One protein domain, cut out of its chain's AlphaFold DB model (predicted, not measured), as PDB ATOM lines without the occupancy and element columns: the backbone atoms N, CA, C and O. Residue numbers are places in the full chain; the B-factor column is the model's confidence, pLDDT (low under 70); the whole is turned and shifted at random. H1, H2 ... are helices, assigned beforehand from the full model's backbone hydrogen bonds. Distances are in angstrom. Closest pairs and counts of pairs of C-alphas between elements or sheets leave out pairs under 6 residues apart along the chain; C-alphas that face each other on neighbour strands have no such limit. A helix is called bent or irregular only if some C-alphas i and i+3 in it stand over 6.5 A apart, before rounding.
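What this domain is: This is residues 2 to 87 of the 163 residues of an uncharacterized protein of Marinoscillum furvescens DSM 4134 (UniProt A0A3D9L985). A loose, elongated helical model: at one end H1 and the arm H4b of the bent helix H4 lie side by side as a two-helix stem, and at the other H2, H3 and the arm H4a make an open triangular head. H2 turns off H1 at a sharp corner and leads to H3 at the far end, and H4a crosses H2 on the way back to the stem. The printed part has 86 residues with four named helices, H1, H2, H3 and H4 in chain order, and no named strand, and its class is all helix. The radius of gyration of the C-alphas is 16.4 A, and the C-alphas span 50 by 28 by 18 A.

How they stand to each other: H1, residues 2 to 19, is close to but not clearly touching H2, residues 21 to 38; their closest C-alphas, of Phe 17 and Val 24, are 6.6 A apart, and their lines are about perpendicular at 88 degrees. H2 and H3, residues 43 to 54, only just touch, with 3 pairs of C-alphas within 8 A, and only at the corner by their link, the closest C-alphas being those of Tyr 37 and Gly 43 at 6.3 A. They run opposite ways at a shallow tilt of 33 degrees, only just short of steep. H4, residues 60 to 84, was assigned as one helix by its hydrogen bonds but is bent: C-alphas 67 and 70 are 6.7 A apart, and its arms H4a, residues 60 to 67, and H4b, residues 70 to 84, stand at a steep tilt of 41 degrees. H3 and H4a only just touch, with 3 pairs of C-alphas within 8 A, and only at the corner, closest at the C-alphas of Arg 54 and Glu 60, 6.8 A. H2 touches H4a with residues 25 to 29 alone, closest at the C-alphas of Met 25 and Leu 64, 6.6 A, about perpendicular at 79 degrees. H4b touches H1, opposite ways at a shallow tilt of 25 degrees, closest at the C-alphas of Ala 7 and Leu 83, 5.9 A. H1 and H3 are apart, as are H2 and H4b. In H1, H2, H3, H4a and H4b every O i to N i+4 pair is within hydrogen-bond range.

Where its parts are: H1 measures 26.0 A from first to last C-alpha, beginning at C-alpha 2 (118.743, 130.817, 119.848). H2 measures 25.8 A and ends at C-alpha 38 (123.521, 121.241, 82.867). H3 measures 15.1 A, H4a 11.1 A and H4b 21.0 A, the last ending at C-alpha 84 (128.708, 122.443, 121.062).

The domain as a whole: The two C-alphas farthest apart, of Glu 55 and Tyr 87, are 50.8 A apart. Residues 52 to 58, of which 52 to 54 belong to H3, stand free. The printed part has no cut, and the links H1 to H2, H2 to H3 and H3 to H4 are tight. The mean pLDDT of the printed part is 70.8, and 36 residues are under 70, among them residues 42 to 66.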
ATOM      1  N   LYS A   2     118.487 131.289 121.235       65.88
ATOM      2  CA  LYS A   2     118.743 130.817 119.848       65.88
ATOM      3  C   LYS A   2     119.849 129.746 119.667       65.88
ATOM      4  O   LYS A   2     119.855 129.037 118.674       65.88
ATOM      5  N   ARG A   3     120.796 129.614 120.610       61.72
ATOM      6  CA  ARG A   3     121.984 128.737 120.484       61.72
ATOM      7  C   ARG A   3     121.649 127.249 120.523       61.72
ATOM      8  O   ARG A   3     122.120 126.499 119.678       61.72
ATOM      9  N   ASN A   4     120.853 126.846 121.510       73.19
ATOM     10  CA  ASN A   4     120.482 125.444 121.666       73.19
ATOM     11  C   ASN A   4     119.637 125.005 120.468       73.19
ATOM     12  O   ASN A   4     119.829 123.910 119.970       73.19
ATOM     13  N   THR A   5     118.830 125.916 119.916       83.44
ATOM     14  CA  THR A   5     118.052 125.687 118.698       83.44
ATOM     15  C   THR A   5     118.923 125.264 117.513       83.44
ATOM     16  O   THR A   5     118.623 124.249 116.899       83.44
ATOM     17  N   TYR A   6     120.029 125.959 117.211       84.56
ATOM     18  CA  TYR A   6     120.894 125.575 116.082       84.56
ATOM     19  C   TYR A   6     121.589 124.228 116.293       84.56
ATOM     20  O   TYR A   6     121.626 123.416 115.375       84.56
ATOM     21  N   ALA A   7     122.117 123.969 117.494       80.75
ATOM     22  CA  ALA A   7     122.739 122.682 117.802       80.75
ATOM     23  C   ALA A   7     121.724 121.531 117.705       80.75
ATOM     24  O   ALA A   7     122.039 120.487 117.142       80.75
ATOM     25  N   THR A   8     120.493 121.743 118.180       82.50
ATOM     26  CA  THR A   8     119.393 120.783 118.046       82.50
ATOM     27  C   THR A   8     119.005 120.562 116.587       82.50
ATOM     28  O   THR A   8     118.837 119.417 116.188       82.50
ATOM     29  N   VAL A   9     118.914 121.615 115.767       88.50
ATOM     30  CA  VAL A   9     118.618 121.476 114.330       88.50
ATOM     31  C   VAL A   9     119.698 120.657 113.630       88.50
ATOM     32  O   VAL A   9     119.370 119.716 112.913       88.50
ATOM     33  N   VAL A  10     120.979 120.956 113.866       88.19
ATOM     34  CA  VAL A  10     122.080 120.181 113.273       88.19
ATOM     35  C   VAL A  10     122.059 118.732 113.763       88.19
ATOM     36  O   VAL A  10     122.244 117.826 112.959       88.19
ATOM     37  N   LEU A  11     121.763 118.490 115.043       85.12
ATOM     38  CA  LEU A  11     121.610 117.134 115.573       85.12
ATOM     39  C   LEU A  11     120.472 116.373 114.881       85.12
ATOM     40  O   LEU A  11     120.664 115.232 114.475       85.12
ATOM     41  N   VAL A  12     119.307 117.002 114.708       86.44
ATOM     42  CA  VAL A  12     118.170 116.402 113.995       86.44
ATOM     43  C   VAL A  12     118.544 116.104 112.546       86.44
ATOM     44  O   VAL A  12     118.250 115.013 112.071       86.44
ATOM     45  N   LEU A  13     119.242 117.015 111.861       87.81
ATOM     46  CA  LEU A  13     119.731 116.769 110.503       87.81
ATOM     47  C   LEU A  13     120.672 115.567 110.454       87.81
ATOM     48  O   LEU A  13     120.524 114.730 109.572       87.81
ATOM     49  N   ILE A  14     121.592 115.437 111.410       85.38
ATOM     50  CA  ILE A  14     122.469 114.266 111.484       85.38
ATOM     51  C   ILE A  14     121.649 112.982 111.666       85.38
ATOM     52  O   ILE A  14     121.874 112.017 110.941       85.38
ATOM     53  N   LEU A  15     120.671 112.968 112.574       83.50
ATOM     54  CA  LEU A  15     119.816 111.796 112.792       83.50
ATOM     55  C   LEU A  15     119.008 111.432 111.540       83.50
ATOM     56  O   LEU A  15     118.949 110.263 111.170       83.50
ATOM     57  N   VAL A  16     118.429 112.428 110.864       84.44
ATOM     58  CA  VAL A  16     117.682 112.237 109.613       84.44
ATOM     59  C   VAL A  16     118.601 111.691 108.525       84.44
ATOM     60  O   VAL A  16     118.251 110.706 107.883       84.44
ATOM     61  N   PHE A  17     119.791 112.267 108.343       82.12
ATOM     62  CA  PHE A  17     120.749 111.775 107.354       82.12
ATOM     63  C   PHE A  17     121.190 110.340 107.655       82.12
ATOM     64  O   PHE A  17     121.220 109.521 106.741       82.12
ATOM     65  N   GLY A  18     121.477 110.030 108.921       77.12
ATOM     66  CA  GLY A  18     121.904 108.701 109.354       77.12
ATOM     67  C   GLY A  18     120.819 107.642 109.166       77.12
ATOM     68  O   GLY A  18     121.100 106.560 108.653       77.12
ATOM     69  N   PHE A  19     119.574 107.960 109.531       79.44
ATOM     70  CA  PHE A  19     118.443 107.037 109.419       79.44
ATOM     71  C   PHE A  19     117.987 106.848 107.967       79.44
ATOM     72  O   PHE A  19     117.741 105.727 107.528       79.44
ATOM     73  N   PHE A  20     117.921 107.931 107.193       80.88
ATOM     74  CA  PHE A  20     117.453 107.920 105.806       80.88
ATOM     75  C   PHE A  20     118.598 107.848 104.790       80.88
ATOM     76  O   PHE A  20     118.454 108.344 103.672       80.88
ATOM     77  N   LYS A  21     119.723 107.210 105.137       72.56
ATOM     78  CA  LYS A  21     120.932 107.124 104.297       72.56
ATOM     79  C   LYS A  21     120.630 106.794 102.830       72.56
ATOM     80  O   LYS A  21     121.050 107.533 101.946       72.56
ATOM     81  N   LEU A  22     119.885 105.714 102.576       69.00
ATOM     82  CA  LEU A  22     119.562 105.259 101.215       69.00
ATOM     83  C   LEU A  22     118.742 106.296 100.437       69.00
ATOM     84  O   LEU A  22     119.011 106.568  99.270       69.00
ATOM     85  N   TRP A  23     117.773 106.923 101.103       72.69
ATOM     86  CA  TRP A  23     116.937 107.955 100.496       72.69
ATOM     87  C   TRP A  23     117.733 109.230 100.198       72.69
ATOM     88  O   TRP A  23     117.629 109.782  99.107       72.69
ATOM     89  N   VAL A  24     118.594 109.656 101.126       71.44
ATOM     90  CA  VAL A  24     119.493 110.803 100.930       71.44
ATOM     91  C   VAL A  24     120.457 110.540  99.773       71.44
ATOM     92  O   VAL A  24     120.628 111.400  98.914       71.44
ATOM     93  N   MET A  25     121.049 109.346  99.698       67.88
ATOM     94  CA  MET A  25     121.925 108.965  98.586       67.88
ATOM     95  C   MET A  25     121.191 108.993  97.239       67.88
ATOM     96  O   MET A  25     121.744 109.498  96.263       67.88
ATOM     97  N   SER A  26     119.938 108.530  97.198       66.19
ATOM     98  CA  SER A  26     119.098 108.595  95.997       66.19
ATOM     99  C   SER A  26     118.738 110.030  95.595       66.19
ATOM    100  O   SER A  26     118.750 110.351  94.410       66.19
ATOM    101  N   LEU A  27     118.464 110.920  96.553       72.12
ATOM    102  CA  LEU A  27     118.242 112.336  96.248       72.12
ATOM    103  C   LEU A  27     119.484 112.984  95.633       72.12
ATOM    104  O   LEU A  27     119.384 113.693  94.635       72.12
ATOM    105  N   PHE A  28     120.659 112.731  96.211       71.44
ATOM    106  CA  PHE A  28     121.903 113.308  95.710       71.44
ATOM    107  C   PHE A  28     122.317 112.749  94.349       71.44
ATOM    108  O   PHE A  28     122.872 113.503  93.551       71.44
ATOM    109  N   SER A  29     122.036 111.476  94.051       66.12
ATOM    110  CA  SER A  29     122.332 110.918  92.727       66.12
ATOM    111  C   SER A  29     121.537 111.627  91.629       66.12
ATOM    112  O   SER A  29     122.117 111.999  90.609       66.12
ATOM    113  N   ASN A  30     120.253 111.901  91.877       66.81
ATOM    114  CA  ASN A  30     119.395 112.635  90.949       66.81
ATOM    115  C   ASN A  30     119.901 114.071  90.743       66.81
ATOM    116  O   ASN A  30     120.074 114.502  89.605       66.81
ATOM    117  N   SER A  31     120.244 114.780  91.824       70.88
ATOM    118  CA  SER A  31     120.771 116.150  91.735       70.88
ATOM    119  C   SER A  31     122.121 116.233  91.016       70.88
ATOM    120  O   SER A  31     122.364 117.169  90.256       70.88
ATOM    121  N   VAL A  32     123.020 115.268  91.238       70.19
ATOM    122  CA  VAL A  32     124.306 115.217  90.523       70.19
ATOM    123  C   VAL A  32     124.105 114.909  89.047       70.19
ATOM    124  O   VAL A  32     124.779 115.508  88.211       70.19
ATOM    125  N   TYR A  33     123.163 114.027  88.718       66.56
ATOM    126  CA  TYR A  33     122.812 113.743  87.332       66.56
ATOM    127  C   TYR A  33     122.296 114.998  86.610       66.56
ATOM    128  O   TYR A  33     122.772 115.317  85.519       66.56
ATOM    129  N   GLU A  34     121.395 115.755  87.242       71.44
ATOM    130  CA  GLU A  34     120.886 117.024  86.706       71.44
ATOM    131  C   GLU A  34     121.989 118.083  86.549       71.44
ATOM    132  O   GLU A  34     122.087 118.723  85.501       71.44
ATOM    133  N   LEU A  35     122.870 118.238  87.542       71.81
ATOM    134  CA  LEU A  35     124.000 119.173  87.468       71.81
ATOM    135  C   LEU A  35     124.970 118.828  86.333       71.81
ATOM    136  O   LEU A  35     125.416 119.715  85.609       71.81
ATOM    137  N   LEU A  36     125.293 117.548  86.150       68.94
ATOM    138  CA  LEU A  36     126.200 117.111  85.088       68.94
ATOM    139  C   LEU A  36     125.583 117.290  83.698       68.94
ATOM    140  O   LEU A  36     126.289 117.684  82.765       68.94
ATOM    141  N   TYR A  37     124.269 117.085  83.579       69.56
ATOM    142  CA  TYR A  37     123.516 117.406  82.369       69.56
ATOM    143  C   TYR A  37     123.588 118.908  82.039       69.56
ATOM    144  O   TYR A  37     123.861 119.270  80.894       69.56
ATOM    145  N   LEU A  38     123.438 119.783  83.041       78.12
ATOM    146  CA  LEU A  38     123.521 121.241  82.867       78.12
ATOM    147  C   LEU A  38     124.914 121.731  82.439       78.12
ATOM    148  O   LEU A  38     125.011 122.701  81.689       78.12
ATOM    149  N   VAL A  39     125.990 121.066  82.870       81.44
ATOM    150  CA  VAL A  39     127.378 121.419  82.495       81.44
ATOM    151  C   VAL A  39     127.775 120.821  81.130       81.44
ATOM    152  O   VAL A  39     128.908 120.967  80.676       81.44
ATOM    153  N   GLY A  40     126.847 120.165  80.422       67.88
ATOM    154  CA  GLY A  40     127.090 119.626  79.079       67.88
ATOM    155  C   GLY A  40     128.009 118.402  79.062       67.88
ATOM    156  O   GLY A  40     128.474 117.986  77.995       67.88
ATOM    157  N   VAL A  41     128.259 117.790  80.224       71.62
ATOM    158  CA  VAL A  41     128.911 116.484  80.299       71.62
ATOM    159  C   VAL A  41     127.910 115.479  79.746       71.62
ATOM    160  O   VAL A  41     126.893 115.197  80.376       71.62
ATOM    161  N   LYS A  42     128.166 114.971  78.531       61.00
ATOM    162  CA  LYS A  42     127.289 113.995  77.872       61.00
ATOM    163  C   LYS A  42     127.024 112.848  78.836       61.00
ATOM    164  O   LYS A  42     127.937 112.088  79.168       61.00
ATOM    165  N   GLY A  43     125.763 112.741  79.255       58.03
ATOM    166  CA  GLY A  43     125.300 111.755  80.222       58.03
ATOM    167  C   GLY A  43     125.704 110.335  79.849       58.03
ATOM    168  O   GLY A  43     125.853 109.527  80.743       58.03
ATOM    169  N   ASP A  44     125.984 110.043  78.578       58.81
ATOM    170  CA  ASP A  44     126.460 108.741  78.117       58.81
ATOM    171  C   ASP A  44     127.816 108.331  78.693       58.81
ATOM    172  O   ASP A  44     127.985 107.158  78.971       58.81
ATOM    173  N   LEU A  45     128.769 109.238  78.935       54.81
ATOM    174  CA  LEU A  45     130.068 108.870  79.527       54.81
ATOM    175  C   LEU A  45     129.929 108.583  81.020       54.81
ATOM    176  O   LEU A  45     130.453 107.586  81.492       54.81
ATOM    177  N   LEU A  46     129.156 109.396  81.743       55.06
ATOM    178  CA  LEU A  46     128.845 109.149  83.150       55.06
ATOM    179  C   LEU A  46     127.945 107.924  83.314       55.06
ATOM    180  O   LEU A  46     128.137 107.159  84.238       55.06
ATOM    181  N   ARG A  47     126.976 107.718  82.420       52.44
ATOM    182  CA  ARG A  47     126.049 106.582  82.421       52.44
ATOM    183  C   ARG A  47     126.731 105.311  81.945       52.44
ATOM    184  O   ARG A  47     126.361 104.256  82.424       52.44
ATOM    185  N   LYS A  48     127.716 105.386  81.047       55.94
ATOM    186  CA  LYS A  48     128.569 104.261  80.648       55.94
ATOM    187  C   LYS A  48     129.613 103.962  81.717       55.94
ATOM    188  O   LYS A  48     129.819 102.799  81.987       55.94
ATOM    189  N   TRP A  49     130.157 104.966  82.404       54.81
ATOM    190  CA  TRP A  49     130.987 104.766  83.595       54.81
ATOM    191  C   TRP A  49     130.151 104.229  84.766       54.81
ATOM    192  O   TRP A  49     130.554 103.296  85.422       54.81
ATOM    193  N   LEU A  50     128.923 104.697  84.981       48.47
ATOM    194  CA  LEU A  50     127.995 104.108  85.950       48.47
ATOM    195  C   LEU A  50     127.592 102.688  85.525       48.47
ATOM    196  O   LEU A  50     127.653 101.799  86.352       48.47
ATOM    197  N   ASN A  51     127.277 102.431  84.247       45.62
ATOM    198  CA  ASN A  51     126.830 101.120  83.747       45.62
ATOM    199  C   ASN A  51     127.957 100.072  83.619       45.62
ATOM    200  O   ASN A  51     127.722  98.925  83.977       45.62
ATOM    201  N   GLU A  52     129.164 100.428  83.158       46.41
ATOM    202  CA  GLU A  52     130.354  99.548  83.183       46.41
ATOM    203  C   GLU A  52     130.760  99.233  84.634       46.41
ATOM    204  O   GLU A  52     131.337  98.186  84.904       46.41
ATOM    205  N   PHE A  53     130.391 100.091  85.592       47.09
ATOM    206  CA  PHE A  53     130.573  99.854  87.026       47.09
ATOM    207  C   PHE A  53     129.338  99.224  87.710       47.09
ATOM    208  O   PHE A  53     129.451  98.723  88.826       47.09
ATOM    209  N   ARG A  54     128.175  99.183  87.046       38.25
ATOM    210  CA  ARG A  54     126.903  98.593  87.513       38.25
ATOM    211  C   ARG A  54     126.880  97.073  87.382       38.25
ATOM    212  O   ARG A  54     126.173  96.410  88.137       38.25
ATOM    213  N   GLU A  55     127.680  96.510  86.474       43.00
ATOM    214  CA  GLU A  55     127.870  95.055  86.353       43.00
ATOM    215  C   GLU A  55     128.609  94.446  87.563       43.00
ATOM    216  O   GLU A  55     128.550  93.238  87.779       43.00
ATOM    217  N   THR A  56     129.210  95.273  88.432       45.78
ATOM    218  CA  THR A  56     129.637  94.875  89.784       45.78
ATOM    219  C   THR A  56     128.652  95.439  90.809       45.78
ATOM    220  O   THR A  56     128.775  96.557  91.301       45.78
ATOM    221  N   SER A  57     127.626  94.646  91.112       39.34
ATOM    222  CA  SER A  57     126.367  94.982  91.797       39.34
ATOM    223  C   SER A  57     126.446  95.490  93.256       39.34
ATOM    224  O   SER A  57     125.549  95.222  94.050       39.34
ATOM    225  N   SER A  58     127.485  96.221  93.659       48.19
ATOM    226  CA  SER A  58     127.621  96.779  95.014       48.19
ATOM    227  C   SER A  58     128.271  98.172  95.090       48.19
ATOM    228  O   SER A  58     128.462  98.699  96.189       48.19
ATOM    229  N   TRP A  59     128.598  98.814  93.959       44.44
ATOM    230  CA  TRP A  59     129.467 100.004  93.961       44.44
ATOM    231  C   TRP A  59     128.811 101.360  93.667       44.44
ATOM    232  O   TRP A  59     129.370 102.380  94.073       44.44
ATOM    233  N   GLU A  60     127.621 101.425  93.064       40.88
ATOM    234  CA  GLU A  60     126.915 102.709  92.874       40.88
ATOM    235  C   GLU A  60     126.556 103.366  94.224       40.88
ATOM    236  O   GLU A  60     126.748 104.571  94.403       40.88
ATOM    237  N   GLU A  61     126.173 102.566  95.230       48.56
ATOM    238  CA  GLU A  61     126.059 103.021  96.626       48.56
ATOM    239  C   GLU A  61     127.416 103.417  97.228       48.56
ATOM    240  O   GLU A  61     127.507 104.290  98.092       48.56
ATOM    241  N   THR A  62     128.498 102.804  96.761       54.88
ATOM    242  CA  THR A  62     129.839 103.021  97.297       54.88
ATOM    243  C   THR A  62     130.364 104.389  96.852       54.88
ATOM    244  O   THR A  62     130.703 105.202  97.704       54.88
ATOM    245  N   ILE A  63     130.343 104.732  95.562       55.84
ATOM    246  CA  ILE A  63     130.901 106.008  95.063       55.84
ATOM    247  C   ILE A  63     130.065 107.217  95.512       55.84
ATOM    248  O   ILE A  63     130.609 108.160  96.088       55.84
ATOM    249  N   LEU A  64     128.741 107.196  95.325       57.78
ATOM    250  CA  LEU A  64     127.863 108.278  95.804       57.78
ATOM    251  C   LEU A  64     127.904 108.405  97.334       57.78
ATOM    252  O   LEU A  64     127.876 109.513  97.880       57.78
ATOM    253  N   GLY A  65     128.044 107.265  98.015       63.62
ATOM    254  CA  GLY A  65     128.333 107.191  99.437       63.62
ATOM    255  C   GLY A  65     129.597 107.974  99.787       63.62
ATOM    256  O   GLY A  65     129.537 108.931 100.555       63.62
ATOM    257  N   TRP A  66     130.738 107.589  99.211       66.06
ATOM    258  CA  TRP A  66     132.069 108.131  99.513       66.06
ATOM    259  C   TRP A  66     132.263 109.591  99.132       66.06
ATOM    260  O   TRP A  66     132.931 110.308  99.875       66.06
ATOM    261  N   PHE A  67     131.698 110.045  98.015       70.56
ATOM    262  CA  PHE A  67     131.971 111.389  97.504       70.56
ATOM    263  C   PHE A  67     130.958 112.442  97.942       70.56
ATOM    264  O   PHE A  67     131.292 113.626  97.949       70.56
ATOM    265  N   ILE A  68     129.741 112.043  98.320       72.56
ATOM    266  CA  ILE A  68     128.675 113.005  98.626       72.56
ATOM    267  C   ILE A  68     128.108 112.772 100.014       72.56
ATOM    268  O   ILE A  68     128.193 113.655 100.867       72.56
ATOM    269  N   TYR A  69     127.566 111.580 100.264       79.06
ATOM    270  CA  TYR A  69     126.878 111.308 101.522       79.06
ATOM    271  C   TYR A  69     127.832 111.388 102.720       79.06
ATOM    272  O   TYR A  69     127.578 112.141 103.659       79.06
ATOM    273  N   TYR A  70     128.946 110.655 102.690       78.75
ATOM    274  CA  TYR A  70     129.881 110.589 103.811       78.75
ATOM    275  C   TYR A  70     130.586 111.925 104.093       78.75
ATOM    276  O   TYR A  70     130.632 112.301 105.267       78.75
ATOM    277  N   PRO A  71     131.071 112.695 103.096       83.31
ATOM    278  CA  PRO A  71     131.648 114.017 103.339       83.31
ATOM    279  C   PRO A  71     130.635 115.015 103.900       83.31
ATOM    280  O   PRO A  71     130.951 115.742 104.842       83.31
ATOM    281  N   LEU A  72     129.404 115.028 103.378       85.88
ATOM    282  CA  LEU A  72     128.355 115.920 103.874       85.88
ATOM    283  C   LEU A  72     127.933 115.549 105.299       85.88
ATOM    284  O   LEU A  72     127.834 116.415 106.170       85.88
ATOM    285  N   TYR A  73     127.745 114.257 105.561       84.31
ATOM    286  CA  TYR A  73     127.450 113.749 106.894       84.31
ATOM    287  C   TYR A  73     128.572 114.102 107.875       84.31
ATOM    288  O   TYR A  73     128.310 114.630 108.954       84.31
ATOM    289  N   PHE A  74     129.830 113.907 107.481       86.56
ATOM    290  CA  PHE A  74     130.994 114.299 108.269       86.56
ATOM    291  C   PHE A  74     131.028 115.810 108.545       86.56
ATOM    292  O   PHE A  74     131.260 116.231 109.680       86.56
ATOM    293  N   PHE A  75     130.711 116.643 107.551       89.31
ATOM    294  CA  PHE A  75     130.639 118.092 107.722       89.31
ATOM    295  C   PHE A  75     129.578 118.505 108.751       89.31
ATOM    296  O   PHE A  75     129.850 119.364 109.593       89.31
ATOM    297  N   LEU A  76     128.407 117.858 108.755       88.50
ATOM    298  CA  LEU A  76     127.386 118.087 109.784       88.50
ATOM    299  C   LEU A  76     127.919 117.780 111.194       88.50
ATOM    300  O   LEU A  76     127.646 118.537 112.126       88.50
ATOM    301  N   HIS A  77     128.735 116.732 111.354       86.38
ATOM    302  CA  HIS A  77     129.356 116.395 112.644       86.38
ATOM    303  C   HIS A  77     130.366 117.452 113.087       86.38
ATOM    304  O   HIS A  77     130.358 117.869 114.247       86.38
ATOM    305  N   ILE A  78     131.207 117.931 112.170       89.25
ATOM    306  CA  ILE A  78     132.145 119.018 112.460       89.25
ATOM    307  C   ILE A  78     131.380 120.290 112.841       89.25
ATOM    308  O   ILE A  78     131.689 120.908 113.862       89.25
ATOM    309  N   ALA A  79     130.333 120.653 112.096       90.38
ATOM    310  CA  ALA A  79     129.482 121.793 112.427       90.38
ATOM    311  C   ALA A  79     128.863 121.648 113.828       90.38
ATOM    312  O   ALA A  79     128.883 122.594 114.620       90.38
ATOM    313  N   PHE A  80     128.385 120.452 114.173       87.81
ATOM    314  CA  PHE A  80     127.846 120.153 115.495       87.81
ATOM    315  C   PHE A  80     128.893 120.327 116.611       87.81
ATOM    316  O   PHE A  80     128.619 121.016 117.595       87.81
ATOM    317  N   ILE A  81     130.115 119.806 116.438       86.50
ATOM    318  CA  ILE A  81     131.237 119.994 117.381       86.50
ATOM    319  C   ILE A  81     131.536 121.486 117.581       86.50
ATOM    320  O   ILE A  81     131.725 121.947 118.711       86.50
ATOM    321  N   PHE A  82     131.550 122.264 116.497       88.81
ATOM    322  CA  PHE A  82     131.802 123.704 116.558       88.81
ATOM    323  C   PHE A  82     130.706 124.472 117.302       88.81
ATOM    324  O   PHE A  82     131.018 125.429 118.021       88.81
ATOM    325  N   LEU A  83     129.447 124.052 117.161       87.25
ATOM    326  CA  LEU A  83     128.322 124.620 117.903       87.25
ATOM    327  C   LEU A  83     128.366 124.234 119.388       87.25
ATOM    328  O   LEU A  83     128.133 125.097 120.239       87.25
ATOM    329  N   LEU A  84     128.704 122.979 119.699       83.94
ATOM    330  CA  LEU A  84     128.708 122.443 121.062       83.94
ATOM    331  C   LEU A  84     129.859 123.011 121.908       83.94
ATOM    332  O   LEU A  84     129.638 123.459 123.032       83.94
ATOM    333  N   PHE A  85     131.069 123.097 121.347       84.19
ATOM    334  CA  PHE A  85     132.273 123.572 122.045       84.19
ATOM    335  C   PHE A  85     132.686 125.003 121.663       84.19
ATOM    336  O   PHE A  85     133.862 125.363 121.736       84.19
ATOM    337  N   ARG A  86     131.737 125.863 121.273       85.06
ATOM    338  CA  ARG A  86     132.023 127.240 120.816       85.06
ATOM    339  C   ARG A  86     132.915 128.048 121.772       85.06
ATOM    340  O   ARG A  86     133.750 128.821 121.305       85.06
ATOM    341  N   TYR A  87     132.721 127.890 123.082       85.94
ATOM    342  CA  TYR A  87     133.445 128.648 124.114       85.94
ATOM    343  C   TYR A  87     134.775 128.014 124.522       85.94
ATOM    344  O   TYR A  87     135.647 128.714 125.021       85.94
TER     345      TYR A  87